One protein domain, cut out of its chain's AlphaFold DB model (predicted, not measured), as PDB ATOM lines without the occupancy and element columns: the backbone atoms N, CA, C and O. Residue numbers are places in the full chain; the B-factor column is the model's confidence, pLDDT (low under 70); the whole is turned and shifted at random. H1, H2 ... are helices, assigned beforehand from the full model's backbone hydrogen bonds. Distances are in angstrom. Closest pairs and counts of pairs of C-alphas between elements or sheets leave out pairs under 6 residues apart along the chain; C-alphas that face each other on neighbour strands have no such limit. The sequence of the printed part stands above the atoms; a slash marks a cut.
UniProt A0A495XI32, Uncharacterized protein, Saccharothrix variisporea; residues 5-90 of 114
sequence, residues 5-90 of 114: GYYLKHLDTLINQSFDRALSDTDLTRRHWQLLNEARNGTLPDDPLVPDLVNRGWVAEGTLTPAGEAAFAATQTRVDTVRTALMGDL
ATOM      1  N   GLY A   5      82.455 103.368 108.106       93.19
ATOM      2  CA  GLY A   5      82.994 102.623 106.963       93.19
ATOM      3  C   GLY A   5      84.413 103.040 106.554       93.19
ATOM      4  O   GLY A   5      85.180 102.208 106.074       93.19
ATOM      5  N   TYR A   6      84.801 104.299 106.799       96.56
ATOM      6  CA  TYR A   6      86.179 104.744 106.585       96.56
ATOM      7  C   TYR A   6      87.136 104.041 107.555       96.56
ATOM      8  O   TYR A   6      88.152 103.506 107.119       96.56
ATOM      9  N   TYR A   7      86.802 104.015 108.849       94.94
ATOM     10  CA  TYR A   7      87.643 103.382 109.866       94.94
ATOM     11  C   TYR A   7      87.724 101.871 109.680       94.94
ATOM     12  O   TYR A   7      88.810 101.321 109.809       94.94
ATOM     13  N   LEU A   8      86.623 101.218 109.296       93.88
ATOM     14  CA  LEU A   8      86.621  99.786 108.986       93.88
ATOM     15  C   LEU A   8      87.571  99.454 107.837       93.88
ATOM     16  O   LEU A   8      88.437  98.598 107.988       93.88
ATOM     17  N   LYS A   9      87.468 100.179 106.717       94.88
ATOM     18  CA  LYS A   9      88.360  99.973 105.570       94.88
ATOM     19  C   LYS A   9      89.818 100.276 105.919       94.88
ATOM     20  O   LYS A   9      90.721  99.556 105.500       94.88
ATOM     21  N   HIS A  10      90.053 101.354 106.663       95.38
ATOM     22  CA  HIS A  10      91.399 101.754 107.056       95.38
ATOM     23  C   HIS A  10      92.042 100.733 108.000       95.38
ATOM     24  O   HIS A  10      93.181 100.334 107.773       95.38
ATOM     25  N   LEU A  11      91.298 100.265 109.005       92.81
ATOM     26  CA  LEU A  11      91.763  99.258 109.948       92.81
ATOM     27  C   LEU A  11      92.011  97.916 109.256       92.81
ATOM     28  O   LEU A  11      93.064  97.327 109.467       92.81
ATOM     29  N   ASP A  12      91.105  97.465 108.384       91.25
ATOM     30  CA  ASP A  12      91.315  96.250 107.586       91.25
ATOM     31  C   ASP A  12      92.589  96.343 106.732       91.25
ATOM     32  O   ASP A  12      93.403  95.418 106.716       91.25
ATOM     33  N   THR A  13      92.829  97.497 106.100       93.50
ATOM     34  CA  THR A  13      94.055  97.741 105.324       93.50
ATOM     35  C   THR A  13      95.307  97.634 106.200       93.50
ATOM     36  O   THR A  13      96.256  96.947 105.829       93.50
ATOM     37  N   LEU A  14      95.313  98.279 107.372       93.62
ATOM     38  CA  LEU A  14      96.451  98.251 108.298       93.62
ATOM     39  C   LEU A  14      96.697  96.856 108.877       93.62
ATOM     40  O   LEU A  14      97.850  96.447 109.017       93.62
ATOM     41  N   ILE A  15      95.630  96.116 109.185       88.88
ATOM     42  CA  ILE A  15      95.723  94.730 109.640       88.88
ATOM     43  C   ILE A  15      96.367  93.883 108.542       88.88
ATOM     44  O   ILE A  15      97.367  93.227 108.816       88.88
ATOM     45  N   ASN A  16      95.868  93.940 107.303       87.62
ATOM     46  CA  ASN A  16      96.448  93.200 106.176       87.62
ATOM     47  C   ASN A  16      97.940  93.509 105.993       87.62
ATOM     48  O   ASN A  16      98.755  92.593 106.005       87.62
ATOM     49  N   GLN A  17      98.314  94.790 105.951       90.44
ATOM     50  CA  GLN A  17      99.714  95.208 105.826       90.44
ATOM     51  C   GLN A  17     100.592  94.719 106.987       90.44
ATOM     52  O   GLN A  17     101.750  94.357 106.785       90.44
ATOM     53  N   SER A  18     100.053  94.707 108.208       89.94
ATOM     54  CA  SER A  18     100.777  94.229 109.389       89.94
ATOM     55  C   SER A  18     100.981  92.716 109.353       89.94
ATOM     56  O   SER A  18     102.068  92.249 109.688       89.94
ATOM     57  N   PHE A  19      99.974  91.957 108.909       86.25
ATOM     58  CA  PHE A  19     100.094  90.517 108.676       86.25
ATOM     59  C   PHE A  19     101.119  90.211 107.583       86.25
ATOM     60  O   PHE A  19     102.018  89.410 107.816       86.25
ATOM     61  N   ASP A  20     101.035  90.887 106.437       86.62
ATOM     62  CA  ASP A  20     101.975  90.694 105.330       86.62
ATOM     63  C   ASP A  20     103.409  91.013 105.763       86.62
ATOM     64  O   ASP A  20     104.331  90.257 105.475       86.62
ATOM     65  N   ARG A  21     103.613  92.083 106.543       87.44
ATOM     66  CA  ARG A  21     104.926  92.390 107.122       87.44
ATOM     67  C   ARG A  21     105.390  91.309 108.101       87.44
ATOM     68  O   ARG A  21     106.541  90.892 108.023       87.44
ATOM     69  N   ALA A  22     104.529  90.852 109.009       87.44
ATOM     70  CA  ALA A  22     104.886  89.834 110.001       87.44
ATOM     71  C   ALA A  22     105.268  88.489 109.357       87.44
ATOM     72  O   ALA A  22     106.108  87.755 109.888       87.44
ATOM     73  N   LEU A  23     104.671  88.188 108.202       86.06
ATOM     74  CA  LEU A  23     104.903  86.976 107.422       86.06
ATOM     75  C   LEU A  23     105.869  87.179 106.247       86.06
ATOM     76  O   LEU A  23     106.124  86.221 105.534       86.06
ATOM     77  N   SER A  24     106.446  88.368 106.058       84.06
ATOM     78  CA  SER A  24     107.259  88.686 104.869       84.06
ATOM     79  C   SER A  24     108.520  87.831 104.702       84.06
ATOM     80  O   SER A  24     108.935  87.584 103.575       84.06
ATOM     81  N   ASP A  25     109.092  87.330 105.800       84.12
ATOM     82  CA  ASP A  25     110.229  86.394 105.772       84.12
ATOM     83  C   ASP A  25     109.800  84.928 105.595       84.12
ATOM     84  O   ASP A  25     110.606  84.007 105.720       84.12
ATOM     85  N   THR A  26     108.506  84.692 105.395       82.00
ATOM     86  CA  THR A  26     107.932  83.371 105.169       82.00
ATOM     87  C   THR A  26     107.280  83.363 103.796       82.00
ATOM     88  O   THR A  26     106.687  84.354 103.384       82.00
ATOM     89  N   ASP A  27     107.279  82.223 103.112       85.69
ATOM     90  CA  ASP A  27     106.479  82.058 101.890       85.69
ATOM     91  C   ASP A  27     104.974  81.898 102.204       85.69
ATOM     92  O   ASP A  27     104.265  81.181 101.498       85.69
ATOM     93  N   LEU A  28     104.490  82.489 103.306       89.19
ATOM     94  CA  LEU A  28     103.113  82.388 103.777       89.19
ATOM     95  C   LEU A  28     102.379  83.708 103.606       89.19
ATOM     96  O   LEU A  28     102.901  84.796 103.822       89.19
ATOM     97  N   THR A  29     101.097  83.579 103.298       87.94
ATOM     98  CA  THR A  29     100.162  84.701 103.209       87.94
ATOM     99  C   THR A  29      99.142  84.617 104.337       87.94
ATOM    100  O   THR A  29      98.984  83.575 104.985       87.94
ATOM    101  N   ARG A  30      98.353  85.681 104.527       87.12
ATOM    102  CA  ARG A  30      97.200  85.652 105.442       87.12
ATOM    103  C   ARG A  30      96.249  84.480 105.154       87.12
ATOM    104  O   ARG A  30      95.682  83.924 106.093       87.12
ATOM    105  N   ARG A  31      96.092  84.077 103.887       91.44
ATOM    106  CA  ARG A  31      95.235  82.938 103.518       91.44
ATOM    107  C   ARG A  31      95.827  81.600 103.963       91.44
ATOM    108  O   ARG A  31      95.091  80.798 104.523       91.44
ATOM    109  N   HIS A  32      97.143  81.398 103.833       93.06
ATOM    110  CA  HIS A  32      97.813  80.219 104.402       93.06
ATOM    111  C   HIS A  32      97.576  80.123 105.915       93.06
ATOM    112  O   HIS A  32      97.241  79.061 106.430       93.06
ATOM    113  N   TRP A  33      97.678  81.251 106.625       91.25
ATOM    114  CA  TRP A  33      97.399  81.302 108.060       91.25
ATOM    115  C   TRP A  33      95.947  80.932 108.411       91.25
ATOM    116  O   TRP A  33      95.708  80.218 109.387       91.25
ATOM    117  N   GLN A  34      94.965  81.393 107.631       91.25
ATOM    118  CA  GLN A  34      93.563  81.004 107.818       91.25
ATOM    119  C   GLN A  34      93.373  79.498 107.631       91.25
ATOM    120  O   GLN A  34      92.830  78.854 108.521       91.25
ATOM    121  N   LEU A  35      93.907  78.932 106.546       94.38
ATOM    122  CA  LEU A  35      93.820  77.498 106.266       94.38
ATOM    123  C   LEU A  35      94.485  76.647 107.355       94.38
ATOM    124  O   LEU A  35      93.955  75.604 107.715       94.38
ATOM    125  N   LEU A  36      95.601  77.099 107.936       93.19
ATOM    126  CA  LEU A  36      96.230  76.416 109.072       93.19
ATOM    127  C   LEU A  36      95.341  76.427 110.334       93.19
ATOM    128  O   LEU A  36      95.284  75.425 111.043       93.19
ATOM    129  N   ASN A  37      94.624  77.525 110.616       92.44
ATOM    130  CA  ASN A  37      93.649  77.568 111.720       92.44
ATOM    131  C   ASN A  37      92.444  76.667 111.454       92.44
ATOM    132  O   ASN A  37      91.982  75.970 112.353       92.44
ATOM    133  N   GLU A  38      91.926  76.700 110.231       92.88
ATOM    134  CA  GLU A  38      90.805  75.871 109.802       92.88
ATOM    135  C   GLU A  38      91.193  74.383 109.923       92.88
ATOM    136  O   GLU A  38      90.502  73.632 110.619       92.88
ATOM    137  N   ALA A  39      92.356  73.980 109.389       92.44
ATOM    138  CA  ALA A  39      92.898  72.621 109.503       92.44
ATOM    139  C   ALA A  39      93.037  72.166 110.964       92.44
ATOM    140  O   ALA A  39      92.687  71.036 111.304       92.44
ATOM    141  N   ARG A  40      93.508  73.052 111.850       89.94
ATOM    142  CA  ARG A  40      93.619  72.785 113.294       89.94
ATOM    143  C   ARG A  40      92.260  72.571 113.961       89.94
ATOM    144  O   ARG A  40      92.140  71.766 114.878       89.94
ATOM    145  N   ASN A  41      91.235  73.268 113.480       88.06
ATOM    146  CA  ASN A  41      89.849  73.099 113.911       88.06
ATOM    147  C   ASN A  41      89.151  71.920 113.200       88.06
ATOM    148  O   ASN A  41      87.937  71.761 113.329       88.06
ATOM    149  N   GLY A  42      89.890  71.107 112.434       84.06
ATOM    150  CA  GLY A  42      89.372  69.940 111.718       84.06
ATOM    151  C   GLY A  42      88.512  70.280 110.500       84.06
ATOM    152  O   GLY A  42      87.752  69.437 110.035       84.06
ATOM    153  N   THR A  43      88.592  71.511 109.997       86.12
ATOM    154  CA  THR A  43      87.850  71.960 108.815       86.12
ATOM    155  C   THR A  43      88.855  72.388 107.761       86.12
ATOM    156  O   THR A  43      89.524  73.384 107.953       86.12
ATOM    157  N   LEU A  44      88.990  71.685 106.641       90.25
ATOM    158  CA  LEU A  44      89.853  72.149 105.550       90.25
ATOM    159  C   LEU A  44      89.002  72.358 104.298       90.25
ATOM    160  O   LEU A  44      88.501  71.372 103.754       90.25
ATOM    161  N   PRO A  45      88.770  73.608 103.861       92.00
ATOM    162  CA  PRO A  45      88.007  73.857 102.648       92.00
ATOM    163  C   PRO A  45      88.800  73.438 101.407       92.00
ATOM    164  O   PRO A  45      90.027  73.358 101.430       92.00
ATOM    165  N   ASP A  46      88.087  73.232 100.304       91.94
ATOM    166  CA  ASP A  46      88.698  73.124  98.982       91.94
ATOM    167  C   ASP A  46      89.201  74.513  98.552       91.94
ATOM    168  O   ASP A  46      88.427  75.373  98.122       91.94
ATOM    169  N   ASP A  47      90.489  74.772  98.782       94.62
ATOM    170  CA  ASP A  47      91.153  76.047  98.512       94.62
ATOM    171  C   ASP A  47      92.446  75.821  97.707       94.62
ATOM    172  O   ASP A  47      93.205  74.894  98.008       94.62
ATOM    173  N   PRO A  48      92.749  76.673  96.706       95.50
ATOM    174  CA  PRO A  48      93.919  76.514  95.840       95.50
ATOM    175  C   PRO A  48      95.272  76.538  96.565       95.50
ATOM    176  O   PRO A  48      96.269  76.120  95.977       95.50
ATOM    177  N   LEU A  49      95.339  77.012  97.813       94.69
ATOM    178  CA  LEU A  49      96.566  77.008  98.615       94.69
ATOM    179  C   LEU A  49      96.723  75.751  99.488       94.69
ATOM    180  O   LEU A  49      97.798  75.531 100.046       94.69
ATOM    181  N   VAL A  50      95.706  74.886  99.590       95.31
ATOM    182  CA  VAL A  50      95.814  73.611 100.327       95.31
ATOM    183  C   VAL A  50      96.926  72.708  99.780       95.31
ATOM    184  O   VAL A  50      97.697  72.192 100.594       95.31
ATOM    185  N   PRO A  51      97.096  72.535  98.452       95.38
ATOM    186  CA  PRO A  51      98.208  71.755  97.915       95.38
ATOM    187  C   PRO A  51      99.584  72.252  98.371       95.38
ATOM    188  O   PRO A  51     100.469  71.436  98.603       95.38
ATOM    189  N   ASP A  52      99.772  73.563  98.558       95.31
ATOM    190  CA  ASP A  52     101.032  74.113  99.072       95.31
ATOM    191  C   ASP A  52     101.289  73.678 100.525       95.31
ATOM    192  O   ASP A  52     102.381  73.217 100.859       95.31
ATOM    193  N   LEU A  53     100.261  73.711 101.381       95.19
ATOM    194  CA  LEU A  53     100.358  73.228 102.766       95.19
ATOM    195  C   LEU A  53     100.654  71.722 102.842       95.19
ATOM    196  O   LEU A  53     101.416  71.281 103.708       95.19
ATOM    197  N   VAL A  54     100.083  70.933 101.928       95.38
ATOM    198  CA  VAL A  54     100.364  69.495 101.803       95.38
ATOM    199  C   VAL A  54     101.795  69.260 101.309       95.38
ATOM    200  O   VAL A  54     102.511  68.450 101.892       95.38
ATOM    201  N   ASN A  55     102.256  70.003 100.298       96.06
ATOM    202  CA  ASN A  55     103.621  69.902  99.764       96.06
ATOM    203  C   ASN A  55     104.692  70.254 100.807       96.06
ATOM    204  O   ASN A  55     105.761  69.648 100.827       96.06
ATOM    205  N   ARG A  56     104.394  71.194 101.710       94.62
ATOM    206  CA  ARG A  56     105.240  71.516 102.875       94.62
ATOM    207  C   ARG A  56     105.230  70.429 103.955       94.62
ATOM    208  O   ARG A  56     105.978  70.526 104.926       94.62
ATOM    209  N   GLY A  57     104.371  69.419 103.819       96.12
ATOM    210  CA  GLY A  57     104.163  68.372 104.813       96.12
ATOM    211  C   GLY A  57     103.463  68.873 106.074       96.12
ATOM    212  O   GLY A  57     103.582  68.239 107.119       96.12
ATOM    213  N   TRP A  58     102.777  70.018 106.017       96.31
ATOM    214  CA  TRP A  58     102.103  70.623 107.171       96.31
ATOM    215  C   TRP A  58     100.681  70.113 107.356       96.31
ATOM    216  O   TRP A  58     100.176  70.109 108.475       96.31
ATOM    217  N   VAL A  59     100.056  69.652 106.276       96.06
ATOM    218  CA  VAL A  59      98.722  69.055 106.288       96.06
ATOM    219  C   VAL A  59      98.784  67.644 105.716       96.06
ATOM    220  O   VAL A  59      99.390  67.422 104.669       96.06
ATOM    221  N   ALA A  60      98.119  66.702 106.383       93.69
ATOM    222  CA  ALA A  60      97.865  65.355 105.888       93.69
ATOM    223  C   ALA A  60      96.441  64.932 106.267       93.69
ATOM    224  O   ALA A  60      95.982  65.203 107.376       93.69
ATOM    225  N   GLU A  61      95.726  64.306 105.328       89.38
ATOM    226  CA  GLU A  61      94.351  63.817 105.541       89.38
ATOM    227  C   GLU A  61      93.392  64.891 106.106       89.38
ATOM    228  O   GLU A  61      92.505  64.607 106.902       89.38
ATOM    229  N   GLY A  62      93.585  66.155 105.707       85.56
ATOM    230  CA  GLY A  62      92.757  67.280 106.156       85.56
ATOM    231  C   GLY A  62      93.082  67.818 107.554       85.56
ATOM    232  O   GLY A  62      92.381  68.705 108.034       85.56
ATOM    233  N   THR A  63      94.141  67.326 108.200       91.75
ATOM    234  CA  THR A  63      94.553  67.725 109.555       91.75
ATOM    235  C   THR A  63      96.003  68.202 109.587       91.75
ATOM    236  O   THR A  63      96.776  67.925 108.667       91.75
ATOM    237  N   LEU A  64      96.386  68.936 110.638       95.12
ATOM    238  CA  LEU A  64      97.778  69.348 110.823       95.12
ATOM    239  C   LEU A  64      98.662  68.155 111.198       95.12
ATOM    240  O   LEU A  64      98.346  67.366 112.086       95.12
ATOM    241  N   THR A  65      99.820  68.063 110.549       96.56
ATOM    242  CA  THR A  65     100.899  67.160 110.965       96.56
ATOM    243  C   THR A  65     101.674  67.771 112.141       96.56
ATOM    244  O   THR A  65     101.547  68.968 112.407       96.56
ATOM    245  N   PRO A  66     102.576  67.025 112.809       96.75
ATOM    246  CA  PRO A  66     103.478  67.614 113.804       96.75
ATOM    247  C   PRO A  66     104.329  68.775 113.261       96.75
ATOM    248  O   PRO A  66     104.585  69.745 113.972       96.75
ATOM    249  N   ALA A  67     104.745  68.707 111.990       95.56
ATOM    250  CA  ALA A  67     105.457  69.802 111.333       95.56
ATOM    251  C   ALA A  67     104.537  71.009 111.084       95.56
ATOM    252  O   ALA A  67     104.960  72.150 111.269       95.56
ATOM    253  N   GLY A  68     103.275  70.758 110.724       94.81
ATOM    254  CA  GLY A  68     102.249  71.788 110.589       94.81
ATOM    255  C   GLY A  68     101.921  72.484 111.904       94.81
ATOM    256  O   GLY A  68     101.817  73.703 111.923       94.81
ATOM    257  N   GLU A  69     101.840  71.751 113.015       95.06
ATOM    258  CA  GLU A  69     101.659  72.323 114.358       95.06
ATOM    259  C   GLU A  69     102.850  73.199 114.773       95.06
ATOM    260  O   GLU A  69     102.674  74.297 115.303       95.06
ATOM    261  N   ALA A  70     104.081  72.770 114.477       94.62
ATOM    262  CA  ALA A  70     105.270  73.586 114.725       94.62
ATOM    263  C   ALA A  70     105.272  74.870 113.873       94.62
ATOM    264  O   ALA A  70     105.549  75.959 114.384       94.62
ATOM    265  N   ALA A  71     104.919  74.763 112.588       92.25
ATOM    266  CA  ALA A  71     104.781  75.909 111.692       92.25
ATOM    267  C   ALA A  71     103.648  76.847 112.132       92.25
ATOM    268  O   ALA A  71     103.813  78.071 112.119       92.25
ATOM    269  N   PHE A  72     102.524  76.288 112.585       93.06
ATOM    270  CA  PHE A  72     101.416  77.026 113.174       93.06
ATOM    271  C   PHE A  72     101.891  77.814 114.389       93.06
ATOM    272  O   PHE A  72     101.676  79.019 114.437       93.06
ATOM    273  N   ALA A  73     102.572  77.174 115.341       93.25
ATOM    274  CA  ALA A  73     103.063  77.830 116.550       93.25
ATOM    275  C   ALA A  73     104.035  78.977 116.229       93.25
ATOM    276  O   ALA A  73     103.891  80.077 116.763       93.25
ATOM    277  N   ALA A  74     104.969  78.764 115.296       90.62
ATOM    278  CA  ALA A  74     105.892  79.807 114.845       90.62
ATOM    279  C   ALA A  74     105.161  80.985 114.172       90.62
ATOM    280  O   ALA A  74     105.487  82.152 114.407       90.62
ATOM    281  N   THR A  75     104.146  80.687 113.360       90.81
ATOM    282  CA  THR A  75     103.304  81.701 112.709       90.81
ATOM    283  C   THR A  75     102.449  82.443 113.736       90.81
ATOM    284  O   THR A  75     102.349  83.666 113.686       90.81
ATOM    285  N   GLN A  76     101.907  81.734 114.728       90.44
ATOM    286  CA  GLN A  76     101.104  82.283 115.816       90.44
ATOM    287  C   GLN A  76     101.887  83.336 116.604       90.44
ATOM    288  O   GLN A  76     101.371  84.429 116.812       90.44
ATOM    289  N   THR A  77     103.156  83.080 116.941       90.88
ATOM    290  CA  THR A  77     104.023  84.068 117.611       90.88
ATOM    291  C   THR A  77     104.171  85.364 116.803       90.88
ATOM    292  O   THR A  77     104.130  86.464 117.358       90.88
ATOM    293  N   ARG A  78     104.299  85.265 115.473       88.38
ATOM    294  CA  ARG A  78     104.363  86.439 114.582       88.38
ATOM    295  C   ARG A  78     103.028  87.185 114.546       88.38
ATOM    296  O   ARG A  78     102.999  88.410 114.652       88.38
ATOM    297  N   VAL A  79     101.918  86.454 114.455       85.69
ATOM    298  CA  VAL A  79     100.557  87.016 114.487       85.69
ATOM    299  C   VAL A  79     100.256  87.701 115.820       85.69
ATOM    300  O   VAL A  79      99.606  88.746 115.842       85.69
ATOM    301  N   ASP A  80     100.762  87.171 116.929       88.62
ATOM    302  CA  ASP A  80     100.580  87.778 118.245       88.62
ATOM    303  C   ASP A  80     101.276  89.135 118.346       88.62
ATOM    304  O   ASP A  80     100.731  90.039 118.968       88.62
ATOM    305  N   THR A  81     102.380  89.351 117.625       87.50
ATOM    306  CA  THR A  81     103.007  90.682 117.522       87.50
ATOM    307  C   THR A  81     102.063  91.700 116.871       87.50
ATOM    308  O   THR A  81     101.939  92.831 117.345       87.50
ATOM    309  N   VAL A  82     101.340  91.295 115.820       87.19
ATOM    310  CA  VAL A  82     100.320  92.143 115.176       87.19
ATOM    311  C   VAL A  82      99.169  92.428 116.140       87.19
ATOM    312  O   VAL A  82      98.702  93.563 116.224       87.19
ATOM    313  N   ARG A  83      98.728  91.423 116.906       85.31
ATOM    314  CA  ARG A  83      97.680  91.600 117.922       85.31
ATOM    315  C   ARG A  83      98.118  92.528 119.047       85.31
ATOM    316  O   ARG A  83      97.333  93.378 119.443       85.31
ATOM    317  N   THR A  84      99.353  92.417 119.528       89.25
ATOM    318  CA  THR A  84      99.905  93.332 120.533       89.25
ATOM    319  C   THR A  84      99.911  94.768 120.020       89.25
ATOM    320  O   THR A  84      99.480  95.661 120.739       89.25
ATOM    321  N   ALA A  85     100.321  94.993 118.768       88.62
ATOM    322  CA  ALA A  85     100.283  96.324 118.163       88.62
ATOM    323  C   ALA A  85      98.847  96.862 118.023       88.62
ATOM    324  O   ALA A  85      98.601  98.032 118.303       88.62
ATOM    325  N   LEU A  86      97.893  96.006 117.636       88.62
ATOM    326  CA  LEU A  86      96.474  96.360 117.542       88.62
ATOM    327  C   LEU A  86      95.872  96.739 118.907       88.62
ATOM    328  O   LEU A  86      95.028  97.625 118.978       88.62
ATOM    329  N   MET A  87      96.300  96.057 119.970       90.88
ATOM    330  CA  MET A  87      95.788  96.215 121.332       90.88
ATOM    331  C   MET A  87      96.528  97.274 122.158       90.88
ATOM    332  O   MET A  87      96.146  97.479 123.302       90.88
ATOM    333  N   GLY A  88      97.577  97.919 121.630       89.69
ATOM    334  CA  GLY A  88      98.571  98.660 122.423       89.69
ATOM    335  C   GLY A  88      98.002  99.613 123.481       89.69
ATOM    336  O   GLY A  88      98.440  99.569 124.627       89.69
ATOM    337  N   ASP A  89      96.989 100.399 123.112       93.25
ATOM    338  CA  ASP A  89      96.317 101.355 124.006       93.25
ATOM    339  C   ASP A  89      94.878 100.936 124.366       93.25
ATOM    340  O   ASP A  89      94.123 101.722 124.934       93.25
ATOM    341  N   LEU A  90      94.474  99.713 124.009       92.44
ATOM    342  CA  LEU A  90      93.133  99.188 124.245       92.44
ATOM    343  C   LEU A  90      93.128  98.221 125.421       92.44
ATOM    344  O   LEU A  90      93.919  97.279 125.506       92.44
TER     345      LEU A  90
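Overview. This is residues 5 to 90 of the 114 residues of an uncharacterized protein of Saccharothrix variisporea (UniProt A0A495XI32). Helix H4, the longest at 30.6 A, runs along much of the long axis of an elongated domain; H1 and the later part of H4 make a V, H2 packs across H4's earlier part, and small H3 lies near H2. Residues 5 to 10 of H1 stick out. The printed part, 86 residues with four named helices and no named strand, is all helix and only just compact, close to loose: radius of gyration of the C-alphas 14.0 A, spans 41 by 24 by 23 A.

Arrangement. H1, residues 5 to 22, touches H4, residues 66 to 87, with residues 15 to 22 alone, at a steep tilt of 45 degrees, opposite ways; the closest C-alphas, of Ala 22 and Arg 78, are 5.7 A apart. H2, residues 30 to 40, touches H4 at a steep tilt of 56 degrees, closest at C-alphas 36 and 72, 6.6 A. H3, residues 50 to 55, is apart from H1. Every O i to N i+4 pair is within hydrogen-bond range in H1, H2 and H3; in H4, 17 of 18.

Along the chain. H1 begins at C-alpha 5 (82.994, 102.623, 106.963) and spans 25.5 A. H4 spans 30.6 A, with a kink near residue 78, ending at C-alpha 87 (95.788, 96.215, 121.332).

Size, cuts and confidence. The printed part has no cut, and no printed residue is under 70.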